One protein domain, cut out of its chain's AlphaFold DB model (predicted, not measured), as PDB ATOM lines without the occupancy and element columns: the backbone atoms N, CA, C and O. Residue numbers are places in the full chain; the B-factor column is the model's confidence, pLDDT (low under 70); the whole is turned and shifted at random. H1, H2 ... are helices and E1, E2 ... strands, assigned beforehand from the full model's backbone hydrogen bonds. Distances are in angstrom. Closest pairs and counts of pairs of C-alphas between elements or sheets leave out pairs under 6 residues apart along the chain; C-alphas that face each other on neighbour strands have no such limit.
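This is residues 34 to 48 and 65 to 164 of the 165 residues of an uncharacterized protein of Bacteriovorax sp. MedPE-SWde (UniProt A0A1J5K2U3). You are looking at a compact cluster of crossed helices: H1 is at the heart of it, with H2, H5, H6 and H7 all touching it, and the short strand hairpin of E1 and E2 packs on this group, E2 next to H1 and H5, E1 next to H2. Towards one end of the longest axis H3 and H4 make a corner, and H7 runs from H4 back to H1. The printed part has 115 residues with seven named helices and two named strands, in the order H1, H2, E1, E2, H3, H4, H5, H6, H7; the one sheet has the order E1 - E2 and is antiparallel, and the class is mostly helix. The radius of gyration of the C-alphas is 13.3 A, and the C-alphas span 39 by 28 by 27 A.

Start at H1, residues 34 to 45, which is the hub and touches four other helices. With its residues 35 to 39 alone it touches H2, residues 66 to 77, at a steep tilt of 56 degrees, the same way; the closest C-alphas, of Val 35 and Gly 72, are 6.3 A apart. Next come E1, residues 81 to 84, and E2, residues 89 to 92, an antiparallel hairpin in which N 82 and O 91 are 2.8 A apart and N 91 and O 82 are 2.9 A apart, both within hydrogen-bond range. The closest C-alphas of H2 and E1 are those of Gly 76 and Leu 83, 5.7 A apart; those of H1 and E2 are Val 35 and Lys 89, at 5.5 A. H3, residues 97 to 102, and H4, residues 107 to 115, only just touch, with 3 pairs of C-alphas within 8 A, and touch only at the corner, Thr 100 and Pro 107 being closest at 6.5 A. H5, residues 117 to 130, touches H1 with its residues 124 to 129 alone, about perpendicular but only just at 72 degrees; the C-alphas of Thr 38 and Ser 128 are closest, at 4.8 A. H5 and E2 come closest at the C-alphas of Glu 91 and Asn 121, 5.8 A apart. H6, residues 137 to 145, touches H1, closest at Gly 44 and Lys 141 with C-alphas 4.3 A apart, and also touches H5. H7, residues 153 to 163, touches H4 about perpendicular at 89 degrees, with the C-alphas of Phe 113 and Thr 155 at 4.4 A, and touches H1 at Leu 45 and Glu 160, C-alphas 5.2 A apart. H2 and H5 are apart, and so are H6 and H7. In H2, H3, H4, H5, H6 and H7 every O i to N i+4 pair is within hydrogen-bond range; in H1, 7 of 8 are.

Find C-alpha 34 at (39.304, 164.095, 278.067); from there H1 runs 17.2 A to C-alpha 45. H2 covers 16.5 A, E1 9.7 A and E2 10.1 A. H3 is 8.6 A long and H4 12.5 A. Look for C-alpha 117 at (21.394, 163.868, 285.772), where H5, the longest helix, begins its 20.1 A. H6 is 12.3 A long, and H7 runs 15.2 A to C-alpha 163 at (24.147, 162.058, 271.961).

The two C-alphas farthest apart are those of Asp 65 and Ala 108, at 40.3 A. Residues 49 to 64 are cut out and not printed, and C-alphas 48 and 65 are 28.3 A apart across the cut. Of the links that are printed whole, none is long. The mean pLDDT of the printed part is 82.1; look for values under 70 at residues 47 to 48, 65 to 77, 85 to 88 and 133 to 134.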
ATOM      1  N   PRO A  34      40.586 164.496 277.470       72.25
ATOM      2  CA  PRO A  34      39.304 164.095 278.067       72.25
ATOM      3  C   PRO A  34      38.090 164.403 277.178       72.25
ATOM      4  O   PRO A  34      37.157 163.606 277.140       72.25
ATOM      5  N   VAL A  35      38.145 165.478 276.386       73.88
ATOM      6  CA  VAL A  35      37.127 165.836 275.387       73.88
ATOM      7  C   VAL A  35      36.921 164.697 274.378       73.88
ATOM      8  O   VAL A  35      35.793 164.297 274.092       73.88
ATOM      9  N   THR A  36      38.012 164.133 273.853       74.69
ATOM     10  CA  THR A  36      37.970 163.028 272.882       74.69
ATOM     11  C   THR A  36      37.443 161.747 273.521       74.69
ATOM     12  O   THR A  36      36.694 161.009 272.888       74.69
ATOM     13  N   ALA A  37      37.792 161.496 274.783       78.88
ATOM     14  CA  ALA A  37      37.291 160.355 275.544       78.88
ATOM     15  C   ALA A  37      35.765 160.404 275.695       78.88
ATOM     16  O   ALA A  37      35.077 159.427 275.395       78.88
ATOM     17  N   THR A  38      35.240 161.566 276.095       82.00
ATOM     18  CA  THR A  38      33.803 161.793 276.262       82.00
ATOM     19  C   THR A  38      33.055 161.736 274.944       82.00
ATOM     20  O   THR A  38      31.985 161.143 274.870       82.00
ATOM     21  N   TYR A  39      33.638 162.256 273.869       79.50
ATOM     22  CA  TYR A  39      33.031 162.146 272.550       79.50
ATOM     23  C   TYR A  39      32.906 160.693 272.067       79.50
ATOM     24  O   TYR A  39      31.844 160.283 271.601       79.50
ATOM     25  N   ILE A  40      33.955 159.879 272.233       78.81
ATOM     26  CA  ILE A  40      33.885 158.447 271.902       78.81
ATOM     27  C   ILE A  40      32.854 157.748 272.802       78.81
ATOM     28  O   ILE A  40      32.060 156.952 272.299       78.81
ATOM     29  N   ALA A  41      32.798 158.089 274.095       85.94
ATOM     30  CA  ALA A  41      31.786 157.571 275.015       85.94
ATOM     31  C   ALA A  41      30.355 157.876 274.539       85.94
ATOM     32  O   ALA A  41      29.541 156.959 274.446       85.94
ATOM     33  N   LEU A  42      30.060 159.125 274.167       86.56
ATOM     34  CA  LEU A  42      28.748 159.539 273.648       86.56
ATOM     35  C   LEU A  42      28.412 158.853 272.321       86.56
ATOM     36  O   LEU A  42      27.278 158.424 272.117       86.56
ATOM     37  N   SER A  43      29.402 158.631 271.448       82.88
ATOM     38  CA  SER A  43      29.186 157.871 270.208       82.88
ATOM     39  C   SER A  43      28.709 156.435 270.468       82.88
ATOM     40  O   SER A  43      28.036 155.844 269.625       82.88
ATOM     41  N   GLY A  44      29.024 155.866 271.637       83.62
ATOM     42  CA  GLY A  44      28.527 154.560 272.065       83.62
ATOM     43  C   GLY A  44      27.035 154.544 272.415       83.62
ATOM     44  O   GLY A  44      26.403 153.507 272.233       83.62
ATOM     45  N   LEU A  45      26.479 155.676 272.865       85.31
ATOM     46  CA  LEU A  45      25.037 155.870 273.079       85.31
ATOM     47  C   LEU A  45      24.303 156.195 271.777       85.31
ATOM     48  O   LEU A  45      23.126 155.877 271.639       85.31
ATOM     49  N   ALA A  46      24.986 156.822 270.816       73.94
ATOM     50  CA  ALA A  46      24.381 157.181 269.543       73.94
ATOM     51  C   ALA A  46      23.790 155.938 268.846       73.94
ATOM     52  O   ALA A  46      24.474 154.944 268.564       73.94
ATOM     53  N   SER A  47      22.485 155.994 268.584       57.62
ATOM     54  CA  SER A  47      21.731 154.901 267.978       57.62
ATOM     55  C   SER A  47      22.102 154.806 266.495       57.62
ATOM     56  O   SER A  47      22.236 155.836 265.834       57.62
ATOM     57  N   PRO A  48      22.219 153.599 265.902       48.75
ATOM     58  CA  PRO A  48      22.546 153.438 264.481       48.75
ATOM     59  C   PRO A  48      21.529 154.076 263.514       48.75
ATOM     60  O   PRO A  48      21.770 154.086 262.308       48.75
ATOM     61  N   ASP A  65      45.236 171.279 268.927       53.22
ATOM     62  CA  ASP A  65      45.130 170.163 267.974       53.22
ATOM     63  C   ASP A  65      43.735 170.186 267.340       53.22
ATOM     64  O   ASP A  65      42.736 170.073 268.061       53.22
ATOM     65  N   ALA A  66      43.648 170.502 266.043       49.19
ATOM     66  CA  ALA A  66      42.405 170.966 265.424       49.19
ATOM     67  C   ALA A  66      41.246 169.984 265.662       49.19
ATOM     68  O   ALA A  66      40.093 170.397 265.769       49.19
ATOM     69  N   GLY A  67      41.554 168.696 265.852       53.28
ATOM     70  CA  GLY A  67      40.607 167.683 266.310       53.28
ATOM     71  C   GLY A  67      39.992 167.973 267.685       53.28
ATOM     72  O   GLY A  67      38.775 167.960 267.820       53.28
ATOM     73  N   ALA A  68      40.786 168.285 268.710       54.41
ATOM     74  CA  ALA A  68      40.287 168.585 270.056       54.41
ATOM     75  C   ALA A  68      39.423 169.856 270.104       54.41
ATOM     76  O   ALA A  68      38.383 169.864 270.766       54.41
ATOM     77  N   CYS A  69      39.822 170.904 269.378       55.78
ATOM     78  CA  CYS A  69      39.038 172.136 269.277       55.78
ATOM     79  C   CYS A  69      37.707 171.906 268.541       55.78
ATOM     80  O   CYS A  69      36.667 172.397 268.977       55.78
ATOM     81  N   MET A  70      37.718 171.109 267.467       58.25
ATOM     82  CA  MET A  70      36.498 170.746 266.744       58.25
ATOM     83  C   MET A  70      35.571 169.863 267.583       58.25
ATOM     84  O   MET A  70      34.370 170.107 267.598       58.25
ATOM     85  N   VAL A  71      36.099 168.889 268.332       62.56
ATOM     86  CA  VAL A  71      35.272 168.055 269.222       62.56
ATOM     87  C   VAL A  71      34.678 168.889 270.359       62.56
ATOM     88  O   VAL A  71      33.495 168.749 270.651       62.56
ATOM     89  N   GLY A  72      35.449 169.797 270.963       56.31
ATOM     90  CA  GLY A  72      34.929 170.717 271.979       56.31
ATOM     91  C   GLY A  72      33.808 171.617 271.445       56.31
ATOM     92  O   GLY A  72      32.811 171.814 272.132       56.31
ATOM     93  N   LEU A  73      33.935 172.106 270.205       58.59
ATOM     94  CA  LEU A  73      32.900 172.899 269.532       58.59
ATOM     95  C   LEU A  73      31.636 172.078 269.236       58.59
ATOM     96  O   LEU A  73      30.533 172.578 269.438       58.59
ATOM     97  N   VAL A  74      31.794 170.834 268.775       63.78
ATOM     98  CA  VAL A  74      30.671 169.918 268.520       63.78
ATOM     99  C   VAL A  74      29.933 169.625 269.825       63.78
ATOM    100  O   VAL A  74      28.734 169.868 269.900       63.78
ATOM    101  N   LEU A  75      30.647 169.211 270.876       63.41
ATOM    102  CA  LEU A  75      30.051 168.916 272.183       63.41
ATOM    103  C   LEU A  75      29.395 170.145 272.823       63.41
ATOM    104  O   LEU A  75      28.305 170.036 273.369       63.41
ATOM    105  N   GLY A  76      30.022 171.320 272.722       57.84
ATOM    106  CA  GLY A  76      29.450 172.576 273.220       57.84
ATOM    107  C   GLY A  76      28.223 173.062 272.437       57.84
ATOM    108  O   GLY A  76      27.503 173.934 272.917       57.84
ATOM    109  N   GLY A  77      27.980 172.519 271.239       65.44
ATOM    110  CA  GLY A  77      26.782 172.776 270.438       65.44
ATOM    111  C   GLY A  77      25.627 171.804 270.704       65.44
ATOM    112  O   GLY A  77      24.499 172.093 270.300       65.44
ATOM    113  N   MET A  78      25.884 170.678 271.377       70.62
ATOM    114  CA  MET A  78      24.869 169.668 271.674       70.62
ATOM    115  C   MET A  78      23.975 170.134 272.821       70.62
ATOM    116  O   MET A  78      24.425 170.450 273.921       70.62
ATOM    117  N   LEU A  79      22.672 170.166 272.568       79.38
ATOM    118  CA  LEU A  79      21.699 170.583 273.570       79.38
ATOM    119  C   LEU A  79      21.604 169.547 274.677       79.38
ATOM    120  O   LEU A  79      21.378 168.376 274.387       79.38
ATOM    121  N   GLY A  80      21.730 169.986 275.927       80.12
ATOM    122  CA  GLY A  80      21.769 169.087 277.078       80.12
ATOM    123  C   GLY A  80      23.166 168.608 277.459       80.12
ATOM    124  O   GLY A  80      23.273 167.824 278.395       80.12
ATOM    125  N   LEU A  81      24.219 169.082 276.782       85.69
ATOM    126  CA  LEU A  81      25.611 168.909 277.192       85.69
ATOM    127  C   LEU A  81      26.260 170.270 277.461       85.69
ATOM    128  O   LEU A  81      26.034 171.247 276.750       85.69
ATOM    129  N   VAL A  82      27.106 170.320 278.483       83.31
ATOM    130  CA  VAL A  82      27.950 171.470 278.809       83.31
ATOM    131  C   VAL A  82      29.409 171.041 278.844       83.31
ATOM    132  O   VAL A  82      29.746 169.981 279.369       83.31
ATOM    133  N   LEU A  83      30.294 171.863 278.278       77.75
ATOM    134  CA  LEU A  83      31.736 171.645 278.342       77.75
ATOM    135  C   LEU A  83      32.309 172.400 279.546       77.75
ATOM    136  O   LEU A  83      32.244 173.627 279.604       77.75
ATOM    137  N   LEU A  84      32.903 171.677 280.491       73.31
ATOM    138  CA  LEU A  84      33.567 172.278 281.641       73.31
ATOM    139  C   LEU A  84      34.950 172.821 281.259       73.31
ATOM    140  O   LEU A  84      35.852 172.058 280.898       73.31
ATOM    141  N   GLU A  85      35.131 174.133 281.423       58.88
ATOM    142  CA  GLU A  85      36.360 174.862 281.072       58.88
ATOM    143  C   GLU A  85      37.606 174.336 281.805       58.88
ATOM    144  O   GLU A  85      38.680 174.243 281.215       58.88
ATOM    145  N   GLU A  86      37.477 173.932 283.074       54.09
ATOM    146  CA  GLU A  86      38.632 173.547 283.901       54.09
ATOM    147  C   GLU A  86      39.225 172.174 283.560       54.09
ATOM    148  O   GLU A  86      40.377 171.894 283.899       54.09
ATOM    149  N   LYS A  87      38.446 171.282 282.936       56.00
ATOM    150  CA  LYS A  87      38.861 169.884 282.707       56.00
ATOM    151  C   LYS A  87      38.642 169.391 281.284       56.00
ATOM    152  O   LYS A  87      38.997 168.247 281.012       56.00
ATOM    153  N   GLY A  88      38.050 170.199 280.400       64.00
ATOM    154  CA  GLY A  88      37.669 169.755 279.059       64.00
ATOM    155  C   GLY A  88      36.764 168.522 279.107       64.00
ATOM    156  O   GLY A  88      36.910 167.611 278.301       64.00
ATOM    157  N   LYS A  89      35.893 168.431 280.114       72.75
ATOM    158  CA  LYS A  89      34.948 167.321 280.261       72.75
ATOM    159  C   LYS A  89      33.574 167.794 279.827       72.75
ATOM    160  O   LYS A  89      33.188 168.902 280.186       72.75
ATOM    161  N   ALA A  90      32.873 166.974 279.058       82.06
ATOM    162  CA  ALA A  90      31.464 167.208 278.782       82.06
ATOM    163  C   ALA A  90      30.626 166.553 279.882       82.06
ATOM    164  O   ALA A  90      30.924 165.431 280.294       82.06
ATOM    165  N   GLU A  91      29.599 167.257 280.335       87.88
ATOM    166  CA  GLU A  91      28.624 166.777 281.307       87.88
ATOM    167  C   GLU A  91      27.220 167.043 280.777       87.88
ATOM    168  O   GLU A  91      26.958 168.065 280.143       87.88
ATOM    169  N   PHE A  92      26.313 166.110 281.025       92.62
ATOM    170  CA  PHE A  92      24.893 166.308 280.845       92.62
ATOM    171  C   PHE A  92      24.397 167.422 281.766       92.62
ATOM    172  O   PHE A  92      24.753 167.494 282.944       92.62
ATOM    173  N   SER A  93      23.543 168.282 281.226       92.69
ATOM    174  CA  SER A  93      22.853 169.328 281.972       92.69
ATOM    175  C   SER A  93      21.357 169.062 281.984       92.69
ATOM    176  O   SER A  93      20.813 168.540 281.010       92.69
ATOM    177  N   THR A  94      20.673 169.514 283.033       94.19
ATOM    178  CA  THR A  94      19.211 169.457 283.078       94.19
ATOM    179  C   THR A  94      18.595 170.150 281.868       94.19
ATOM    180  O   THR A  94      19.001 171.258 281.512       94.19
ATOM    181  N   LEU A  95      17.577 169.534 281.279       92.88
ATOM    182  CA  LEU A  95      16.861 170.077 280.135       92.88
ATOM    183  C   LEU A  95      15.695 170.953 280.585       92.88
ATOM    184  O   LEU A  95      14.928 170.604 281.490       92.88
ATOM    185  N   THR A  96      15.524 172.084 279.906       93.44
ATOM    186  CA  THR A  96      14.344 172.930 280.080       93.44
ATOM    187  C   THR A  96      13.150 172.378 279.292       93.44
ATOM    188  O   THR A  96      13.273 171.477 278.456       93.44
ATOM    189  N   LYS A  97      11.960 172.955 279.504       91.25
ATOM    190  CA  LYS A  97      10.780 172.646 278.674       91.25
ATOM    191  C   LYS A  97      11.008 172.975 277.195       91.25
ATOM    192  O   LYS A  97      10.472 172.288 276.332       91.25
ATOM    193  N   GLU A  98      11.777 174.022 276.914       90.75
ATOM    194  CA  GLU A  98      12.107 174.455 275.554       90.75
ATOM    195  C   GLU A  98      13.055 173.457 274.884       90.75
ATOM    196  O   GLU A  98      12.818 173.062 273.741       90.75
ATOM    197  N   ASP A  99      14.062 172.966 275.614       88.56
ATOM    198  CA  ASP A  99      14.955 171.909 275.126       88.56
ATOM    199  C   ASP A  99      14.197 170.608 274.876       88.56
ATOM    200  O   ASP A  99      14.347 170.007 273.817       88.56
ATOM    201  N   THR A 100      13.309 170.232 275.801       88.81
ATOM    202  CA  THR A 100      12.437 169.053 275.675       88.81
ATOM    203  C   THR A 100      11.644 169.091 274.368       88.81
ATOM    204  O   THR A 100      11.652 168.131 273.601       88.81
ATOM    205  N   GLN A 101      10.991 170.223 274.076       88.69
ATOM    206  CA  GLN A 101      10.206 170.399 272.852       88.69
ATOM    207  C   GLN A 101      11.076 170.384 271.599       88.69
ATOM    208  O   GLN A 101      10.709 169.769 270.599       88.69
ATOM    209  N   ARG A 102      12.226 171.060 271.646       86.44
ATOM    210  CA  ARG A 102      13.146 171.150 270.510       86.44
ATOM    211  C   ARG A 102      13.758 169.797 270.150       86.44
ATOM    212  O   ARG A 102      13.957 169.530 268.970       86.44
ATOM    213  N   LEU A 103      14.010 168.959 271.152       86.19
ATOM    214  CA  LEU A 103      14.525 167.600 270.991       86.19
ATOM    215  C   LEU A 103      13.425 166.565 270.717       86.19
ATOM    216  O   LEU A 103      13.738 165.412 270.440       86.19
ATOM    217  N   GLY A 104      12.148 166.956 270.781       89.00
ATOM    218  CA  GLY A 104      11.024 166.034 270.604       89.00
ATOM    219  C   GLY A 104      10.946 164.952 271.685       89.00
ATOM    220  O   GLY A 104      10.425 163.872 271.419       89.00
ATOM    221  N   LEU A 105      11.476 165.233 272.878       90.50
ATOM    222  CA  LEU A 105      11.520 164.302 274.002       90.50
ATOM    223  C   LEU A 105      10.200 164.286 274.775       90.50
ATOM    224  O   LEU A 105       9.512 165.307 274.883       90.50
ATOM    225  N   ASP A 106       9.871 163.137 275.365       93.00
ATOM    226  CA  ASP A 106       8.742 163.040 276.284       93.00
ATOM    227  C   ASP A 106       9.026 163.822 277.584       93.00
ATOM    228  O   ASP A 106      10.057 163.603 278.230       93.00
ATOM    229  N   PRO A 107       8.129 164.731 278.018       93.94
ATOM    230  CA  PRO A 107       8.345 165.508 279.234       93.94
ATOM    231  C   PRO A 107       8.456 164.677 280.516       93.94
ATOM    232  O   PRO A 107       9.082 165.152 281.465       93.94
ATOM    233  N   ALA A 108       7.846 163.486 280.585       95.19
ATOM    234  CA  ALA A 108       7.978 162.628 281.760       95.19
ATOM    235  C   ALA A 108       9.358 161.957 281.784       95.19
ATOM    236  O   ALA A 108      10.010 161.990 282.831       95.19
ATOM    237  N   SER A 109       9.848 161.473 280.636       94.50
ATOM    238  CA  SER A 109      11.223 160.967 280.514       94.50
ATOM    239  C   SER A 109      12.262 162.034 280.874       94.50
ATOM    240  O   SER A 109      13.181 161.768 281.646       94.50
ATOM    241  N   VAL A 110      12.084 163.277 280.408       95.44
ATOM    242  CA  VAL A 110      12.987 164.388 280.767       95.44
ATOM    243  C   VAL A 110      12.928 164.732 282.252       95.44
ATOM    244  O   VAL A 110      13.952 165.074 282.842       95.44
ATOM    245  N   ALA A 111      11.756 164.652 282.885       96.44
ATOM    246  CA  ALA A 111      11.651 164.885 284.320       96.44
ATOM    247  C   ALA A 111      12.453 163.848 285.120       96.44
ATOM    248  O   ALA A 111      13.125 164.233 286.074       96.44
ATOM    249  N   ILE A 112      12.421 162.576 284.706       97.12
ATOM    250  CA  ILE A 112      13.210 161.500 285.321       97.12
ATOM    251  C   ILE A 112      14.706 161.717 285.066       97.12
ATOM    252  O   ILE A 112      15.479 161.771 286.020       97.12
ATOM    253  N   PHE A 113      15.103 161.979 283.818       97.06
ATOM    254  CA  PHE A 113      16.486 162.322 283.482       97.06
ATOM    255  C   PHE A 113      17.010 163.494 284.321       97.06
ATOM    256  O   PHE A 113      18.100 163.423 284.872       97.06
ATOM    257  N   ASN A 114      16.227 164.564 284.483       96.12
ATOM    258  CA  ASN A 114      16.632 165.719 285.286       96.12
ATOM    259  C   ASN A 114      16.813 165.375 286.773       96.12
ATOM    260  O   ASN A 114      17.566 166.069 287.454       96.12
ATOM    261  N   THR A 115      16.129 164.345 287.285       97.56
ATOM    262  CA  THR A 115      16.354 163.837 288.649       97.56
ATOM    263  C   THR A 115      17.546 162.891 288.757       97.56
ATOM    264  O   THR A 115      18.079 162.763 289.851       97.56
ATOM    265  N   GLU A 116      17.967 162.279 287.647       97.62
ATOM    266  CA  GLU A 116      19.085 161.326 287.561       97.62
ATOM    267  C   GLU A 116      20.302 161.902 286.806       97.62
ATOM    268  O   GLU A 116      21.183 161.168 286.356       97.62
ATOM    269  N   VAL A 117      20.357 163.225 286.602       94.62
ATOM    270  CA  VAL A 117      21.394 163.868 285.772       94.62
ATOM    271  C   VAL A 117      22.792 163.682 286.368       94.62
ATOM    272  O   VAL A 117      23.774 163.557 285.635       94.62
ATOM    273  N   ASP A 118      22.888 163.605 287.695       93.81
ATOM    274  CA  ASP A 118      24.142 163.360 288.403       93.81
ATOM    275  C   ASP A 118      24.611 161.914 288.188       93.81
ATOM    276  O   ASP A 118      25.780 161.679 287.870       93.81
ATOM    277  N   GLU A 119      23.703 160.940 288.273       94.00
ATOM    278  CA  GLU A 119      23.960 159.539 287.953       94.00
ATOM    279  C   GLU A 119      24.366 159.374 286.484       94.00
ATOM    280  O   GLU A 119      25.380 158.734 286.196       94.00
ATOM    281  N   ALA A 120      23.656 160.020 285.555       94.06
ATOM    282  CA  ALA A 120      24.002 160.042 284.133       94.06
ATOM    283  C   ALA A 120      25.427 160.575 283.896       94.06
ATOM    284  O   ALA A 120      26.189 160.008 283.105       94.06
ATOM    285  N   ASN A 121      25.824 161.625 284.621       92.44
ATOM    286  CA  ASN A 121      27.173 162.188 284.571       92.44
ATOM    287  C   ASN A 121      28.241 161.272 285.178       92.44
ATOM    288  O   ASN A 121      29.349 161.176 284.637       92.44
ATOM    289  N   ILE A 122      27.919 160.555 286.257       91.81
ATOM    290  CA  ILE A 122      28.800 159.525 286.823       91.81
ATOM    291  C   ILE A 122      29.047 158.430 285.782       91.81
ATOM    292  O   ILE A 122      30.204 158.078 285.537       91.81
ATOM    293  N   LEU A 123      27.990 157.940 285.124       93.19
ATOM    294  CA  LEU A 123      28.118 156.918 284.084       93.19
ATOM    295  C   LEU A 123      28.913 157.425 282.879       93.19
ATOM    296  O   LEU A 123      29.826 156.740 282.418       93.19
ATOM    297  N   LEU A 124      28.638 158.645 282.404       91.19
ATOM    298  CA  LEU A 124      29.392 159.253 281.308       91.19
ATOM    299  C   LEU A 124      30.879 159.367 281.650       91.19
ATOM    300  O   LEU A 124      31.729 159.041 280.818       91.19
ATOM    301  N   SER A 125      31.206 159.804 282.868       88.12
ATOM    302  CA  SER A 125      32.591 159.896 283.333       88.12
ATOM    303  C   SER A 125      33.251 158.519 283.418       88.12
ATOM    304  O   SER A 125      34.413 158.387 283.030       88.12
ATOM    305  N   GLU A 126      32.536 157.504 283.900       87.12
ATOM    306  CA  GLU A 126      33.039 156.131 283.988       87.12
ATOM    307  C   GLU A 126      33.339 155.572 282.594       87.12
ATOM    308  O   GLU A 126      34.481 155.191 282.327       87.12
ATOM    309  N   VAL A 127      32.383 155.638 281.660       88.75
ATOM    310  CA  VAL A 127      32.593 155.193 280.272       88.75
ATOM    311  C   VAL A 127      33.728 155.974 279.616       88.75
ATOM    312  O   VAL A 127      34.622 155.376 279.019       88.75
ATOM    313  N   SER A 128      33.752 157.301 279.773       85.25
ATOM    314  CA  SER A 128      34.828 158.150 279.244       85.25
ATOM    315  C   SER A 128      36.195 157.732 279.788       85.25
ATOM    316  O   SER A 128      37.173 157.717 279.045       85.25
ATOM    317  N   SER A 129      36.286 157.351 281.066       85.00
ATOM    318  CA  SER A 129      37.547 156.925 281.687       85.00
ATOM    319  C   SER A 129      38.089 155.606 281.122       85.00
ATOM    320  O   SER A 129      39.298 155.359 281.159       85.00
ATOM    321  N   GLN A 130      37.207 154.778 280.558       84.56
ATOM    322  CA  GLN A 130      37.567 153.528 279.899       84.56
ATOM    323  C   GLN A 130      38.031 153.750 278.450       84.56
ATOM    324  O   GLN A 130      38.682 152.871 277.873       84.56
ATOM    325  N   MET A 131      37.744 154.921 277.862       82.81
ATOM    326  CA  MET A 131      38.136 155.258 276.493       82.81
ATOM    327  C   MET A 131      39.619 155.633 276.396       82.81
ATOM    328  O   MET A 131      40.192 156.320 277.242       82.81
ATOM    329  N   LYS A 132      40.256 155.176 275.321       77.31
ATOM    330  CA  LYS A 132      41.672 155.388 274.996       77.31
ATOM    331  C   LYS A 132      41.795 155.919 273.569       77.31
ATOM    332  O   LYS A 132      40.849 155.855 272.793       77.31
ATOM    333  N   LYS A 133      43.005 156.340 273.181       63.38
ATOM    334  CA  LYS A 133      43.318 156.878 271.838       63.38
ATOM    335  C   LYS A 133      42.804 156.032 270.663       63.38
ATOM    336  O   LYS A 133      42.494 156.583 269.617       63.38
ATOM    337  N   PHE A 134      42.728 154.713 270.831       68.69
ATOM    338  CA  PHE A 134      42.283 153.776 269.792       68.69
ATOM    339  C   PHE A 134      40.954 153.092 270.124       68.69
ATOM    340  O   PHE A 134      40.628 152.078 269.510       68.69
ATOM    341  N   SER A 135      40.215 153.605 271.110       74.88
ATOM    342  CA  SER A 135      38.868 153.124 271.392       74.88
ATOM    343  C   SER A 135      37.957 153.424 270.214       74.88
ATOM    344  O   SER A 135      37.999 154.497 269.614       74.88
ATOM    345  N   THR A 136      37.132 152.447 269.886       77.44
ATOM    346  CA  THR A 136      36.125 152.534 268.838       77.44
ATOM    347  C   THR A 136      34.756 152.819 269.442       77.44
ATOM    348  O   THR A 136      34.533 152.643 270.640       77.44
ATOM    349  N   GLN A 137      33.798 153.188 268.592       80.94
ATOM    350  CA  GLN A 137      32.391 153.273 268.987       80.94
ATOM    351  C   GLN A 137      31.884 151.953 269.598       80.94
ATOM    352  O   GLN A 137      31.084 151.959 270.526       80.94
ATOM    353  N   GLU A 138      32.360 150.809 269.099       79.50
ATOM    354  CA  GLU A 138      31.981 149.490 269.611       79.50
ATOM    355  C   GLU A 138      32.524 149.242 271.026       79.50
ATOM    356  O   GLU A 138      31.865 148.600 271.843       79.50
ATOM    357  N   ASP A 139      33.699 149.784 271.347       80.44
ATOM    358  CA  ASP A 139      34.243 149.717 272.706       80.44
ATOM    359  C   ASP A 139      33.407 150.567 273.672       80.44
ATOM    360  O   ASP A 139      33.107 150.122 274.779       80.44
ATOM    361  N   ALA A 140      32.955 151.746 273.230       84.88
ATOM    362  CA  ALA A 140      32.034 152.579 274.000       84.88
ATOM    363  C   ALA A 140      30.665 151.904 274.199       84.88
ATOM    364  O   ALA A 140      30.137 151.917 275.307       84.88
ATOM    365  N   LYS A 141      30.110 151.254 273.166       86.81
ATOM    366  CA  LYS A 141      28.850 150.488 273.265       86.81
ATOM    367  C   LYS A 141      28.921 149.389 274.316       86.81
ATOM    368  O   LYS A 141      27.979 149.214 275.083       86.81
ATOM    369  N   LYS A 142      30.038 148.658 274.362       87.56
ATOM    370  CA  LYS A 142      30.263 147.618 275.375       87.56
ATOM    371  C   LYS A 142      30.328 148.209 276.778       87.56
ATOM    372  O   LYS A 142      29.657 147.698 277.662       87.56
ATOM    373  N   ALA A 143      31.054 149.311 276.955       87.62
ATOM    374  CA  ALA A 143      31.126 149.995 278.244       87.62
ATOM    375  C   ALA A 143      29.745 150.494 278.719       87.62
ATOM    376  O   ALA A 143      29.409 150.356 279.890       87.62
ATOM    377  N   TRP A 144      28.906 151.002 277.811       91.56
ATOM    378  CA  TRP A 144      27.528 151.385 278.138       91.56
ATOM    379  C   TRP A 144      26.613 150.201 278.444       91.56
ATOM    380  O   TRP A 144      25.728 150.323 279.290       91.56
ATOM    381  N   ALA A 145      26.805 149.057 277.784       89.75
ATOM    382  CA  ALA A 145      25.980 147.872 278.008       89.75
ATOM    383  C   ALA A 145      26.029 147.391 279.467       89.75
ATOM    384  O   ALA A 145      25.001 146.952 279.980       89.75
ATOM    385  N   ASP A 146      27.186 147.542 280.117       83.38
ATOM    386  CA  ASP A 146      27.419 147.136 281.505       83.38
ATOM    387  C   ASP A 146      26.925 148.170 282.532       83.38
ATOM    388  O   ASP A 146      26.812 147.861 283.716       83.38
ATOM    389  N   LEU A 147      26.655 149.408 282.104       89.25
ATOM    390  CA  LEU A 147      26.407 150.537 283.006       89.25
ATOM    391  C   LEU A 147      25.005 151.136 282.891       89.25
ATOM    392  O   LEU A 147      24.515 151.765 283.825       89.25
ATOM    393  N   LYS A 148      24.320 150.929 281.768       88.44
ATOM    394  CA  LYS A 148      22.992 151.510 281.537       88.44
ATOM    395  C   LYS A 148      21.909 151.031 282.512       88.44
ATOM    396  O   LYS A 148      20.855 151.640 282.578       88.44
ATOM    397  N   GLU A 149      22.149 149.940 283.239       91.06
ATOM    398  CA  GLU A 149      21.221 149.416 284.251       91.06
ATOM    399  C   GLU A 149      21.190 150.235 285.551       91.06
ATOM    400  O   GLU A 149      20.293 150.040 286.368       91.06
ATOM    401  N   TYR A 150      22.155 151.141 285.752       92.19
ATOM    402  CA  TYR A 150      22.255 151.971 286.961       92.19
ATOM    403  C   TYR A 150      21.428 153.259 286.905       92.19
ATOM    404  O   TYR A 150      21.373 153.982 287.896       92.19
ATOM    405  N   VAL A 151      20.790 153.538 285.772       93.50
ATOM    406  CA  VAL A 151      19.846 154.645 285.583       93.50
ATOM    407  C   VAL A 151      18.568 154.110 284.954       93.50
ATOM    408  O   VAL A 151      18.518 152.973 284.471       93.50
ATOM    409  N   SER A 152      17.511 154.912 284.970       95.31
ATOM    410  CA  SER A 152      16.240 154.500 284.401       95.31
ATOM    411  C   SER A 152      16.316 154.354 282.865       95.31
ATOM    412  O   SER A 152      17.118 155.023 282.200       95.31
ATOM    413  N   PRO A 153      15.466 153.504 282.255       94.25
ATOM    414  CA  PRO A 153      15.342 153.431 280.798       94.25
ATOM    415  C   PRO A 153      15.025 154.785 280.148       94.25
ATOM    416  O   PRO A 153      15.512 155.068 279.057       94.25
ATOM    417  N   GLU A 154      14.240 155.624 280.823       95.12
ATOM    418  CA  GLU A 154      13.897 156.980 280.393       95.12
ATOM    419  C   GLU A 154      15.119 157.909 280.384       95.12
ATOM    420  O   GLU A 154      15.306 158.688 279.449       95.12
ATOM    421  N   THR A 155      15.991 157.795 281.390       95.19
ATOM    422  CA  THR A 155      17.267 158.520 281.436       95.19
ATOM    423  C   THR A 155      18.169 158.114 280.270       95.19
ATOM    424  O   THR A 155      18.730 158.985 279.601       95.19
ATOM    425  N   ILE A 156      18.248 156.815 279.953       94.38
ATOM    426  CA  ILE A 156      18.993 156.323 278.781       94.38
ATOM    427  C   ILE A 156      18.420 156.879 277.478       94.38
ATOM    428  O   ILE A 156      19.187 157.373 276.657       94.38
ATOM    429  N   GLU A 157      17.098 156.860 277.295       92.31
ATOM    430  CA  GLU A 157      16.444 157.416 276.102       92.31
ATOM    431  C   GLU A 157      16.829 158.889 275.879       92.31
ATOM    432  O   GLU A 157      17.220 159.282 274.777       92.31
ATOM    433  N   VAL A 158      16.782 159.704 276.938       92.81
ATOM    434  CA  VAL A 158      17.163 161.122 276.863       92.81
ATOM    435  C   VAL A 158      18.646 161.278 276.513       92.81
ATOM    436  O   VAL A 158      18.990 162.073 275.634       92.81
ATOM    437  N   MET A 159      19.530 160.501 277.146       93.12
ATOM    438  CA  MET A 159      20.970 160.521 276.862       93.12
ATOM    439  C   MET A 159      21.287 160.114 275.417       93.12
ATOM    440  O   MET A 159      22.150 160.732 274.789       93.12
ATOM    441  N   GLU A 160      20.593 159.115 274.868       90.69
ATOM    442  CA  GLU A 160      20.733 158.702 273.469       90.69
ATOM    443  C   GLU A 160      20.328 159.836 272.520       90.69
ATOM    444  O   GLU A 160      21.067 160.145 271.584       90.69
ATOM    445  N   VAL A 161      19.198 160.508 272.764       89.19
ATOM    446  CA  VAL A 161      18.750 161.640 271.933       89.19
ATOM    447  C   VAL A 161      19.736 162.802 271.990       89.19
ATOM    448  O   VAL A 161      20.106 163.323 270.937       89.19
ATOM    449  N   ILE A 162      20.211 163.169 273.185       87.81
ATOM    450  CA  ILE A 162      21.241 164.204 273.342       87.81
ATOM    451  C   ILE A 162      22.481 163.833 272.522       87.81
ATOM    452  O   ILE A 162      22.974 164.676 271.778       87.81
ATOM    453  N   SER A 163      22.927 162.574 272.604       85.00
ATOM    454  CA  SER A 163      24.147 162.058 271.961       85.00
ATOM    455  C   SER A 163      24.071 161.933 270.431       85.00
ATOM    456  O   SER A 163      25.105 161.730 269.796       85.00
ATOM    457  N   ASN A 164      22.877 162.023 269.834       79.56
ATOM    458  CA  ASN A 164      22.650 161.894 268.386       79.56
ATOM    459  C   ASN A 164      22.567 163.241 267.639       79.56
ATOM    460  O   ASN A 164      22.292 163.238 266.436       79.56
TER     461      ASN A 164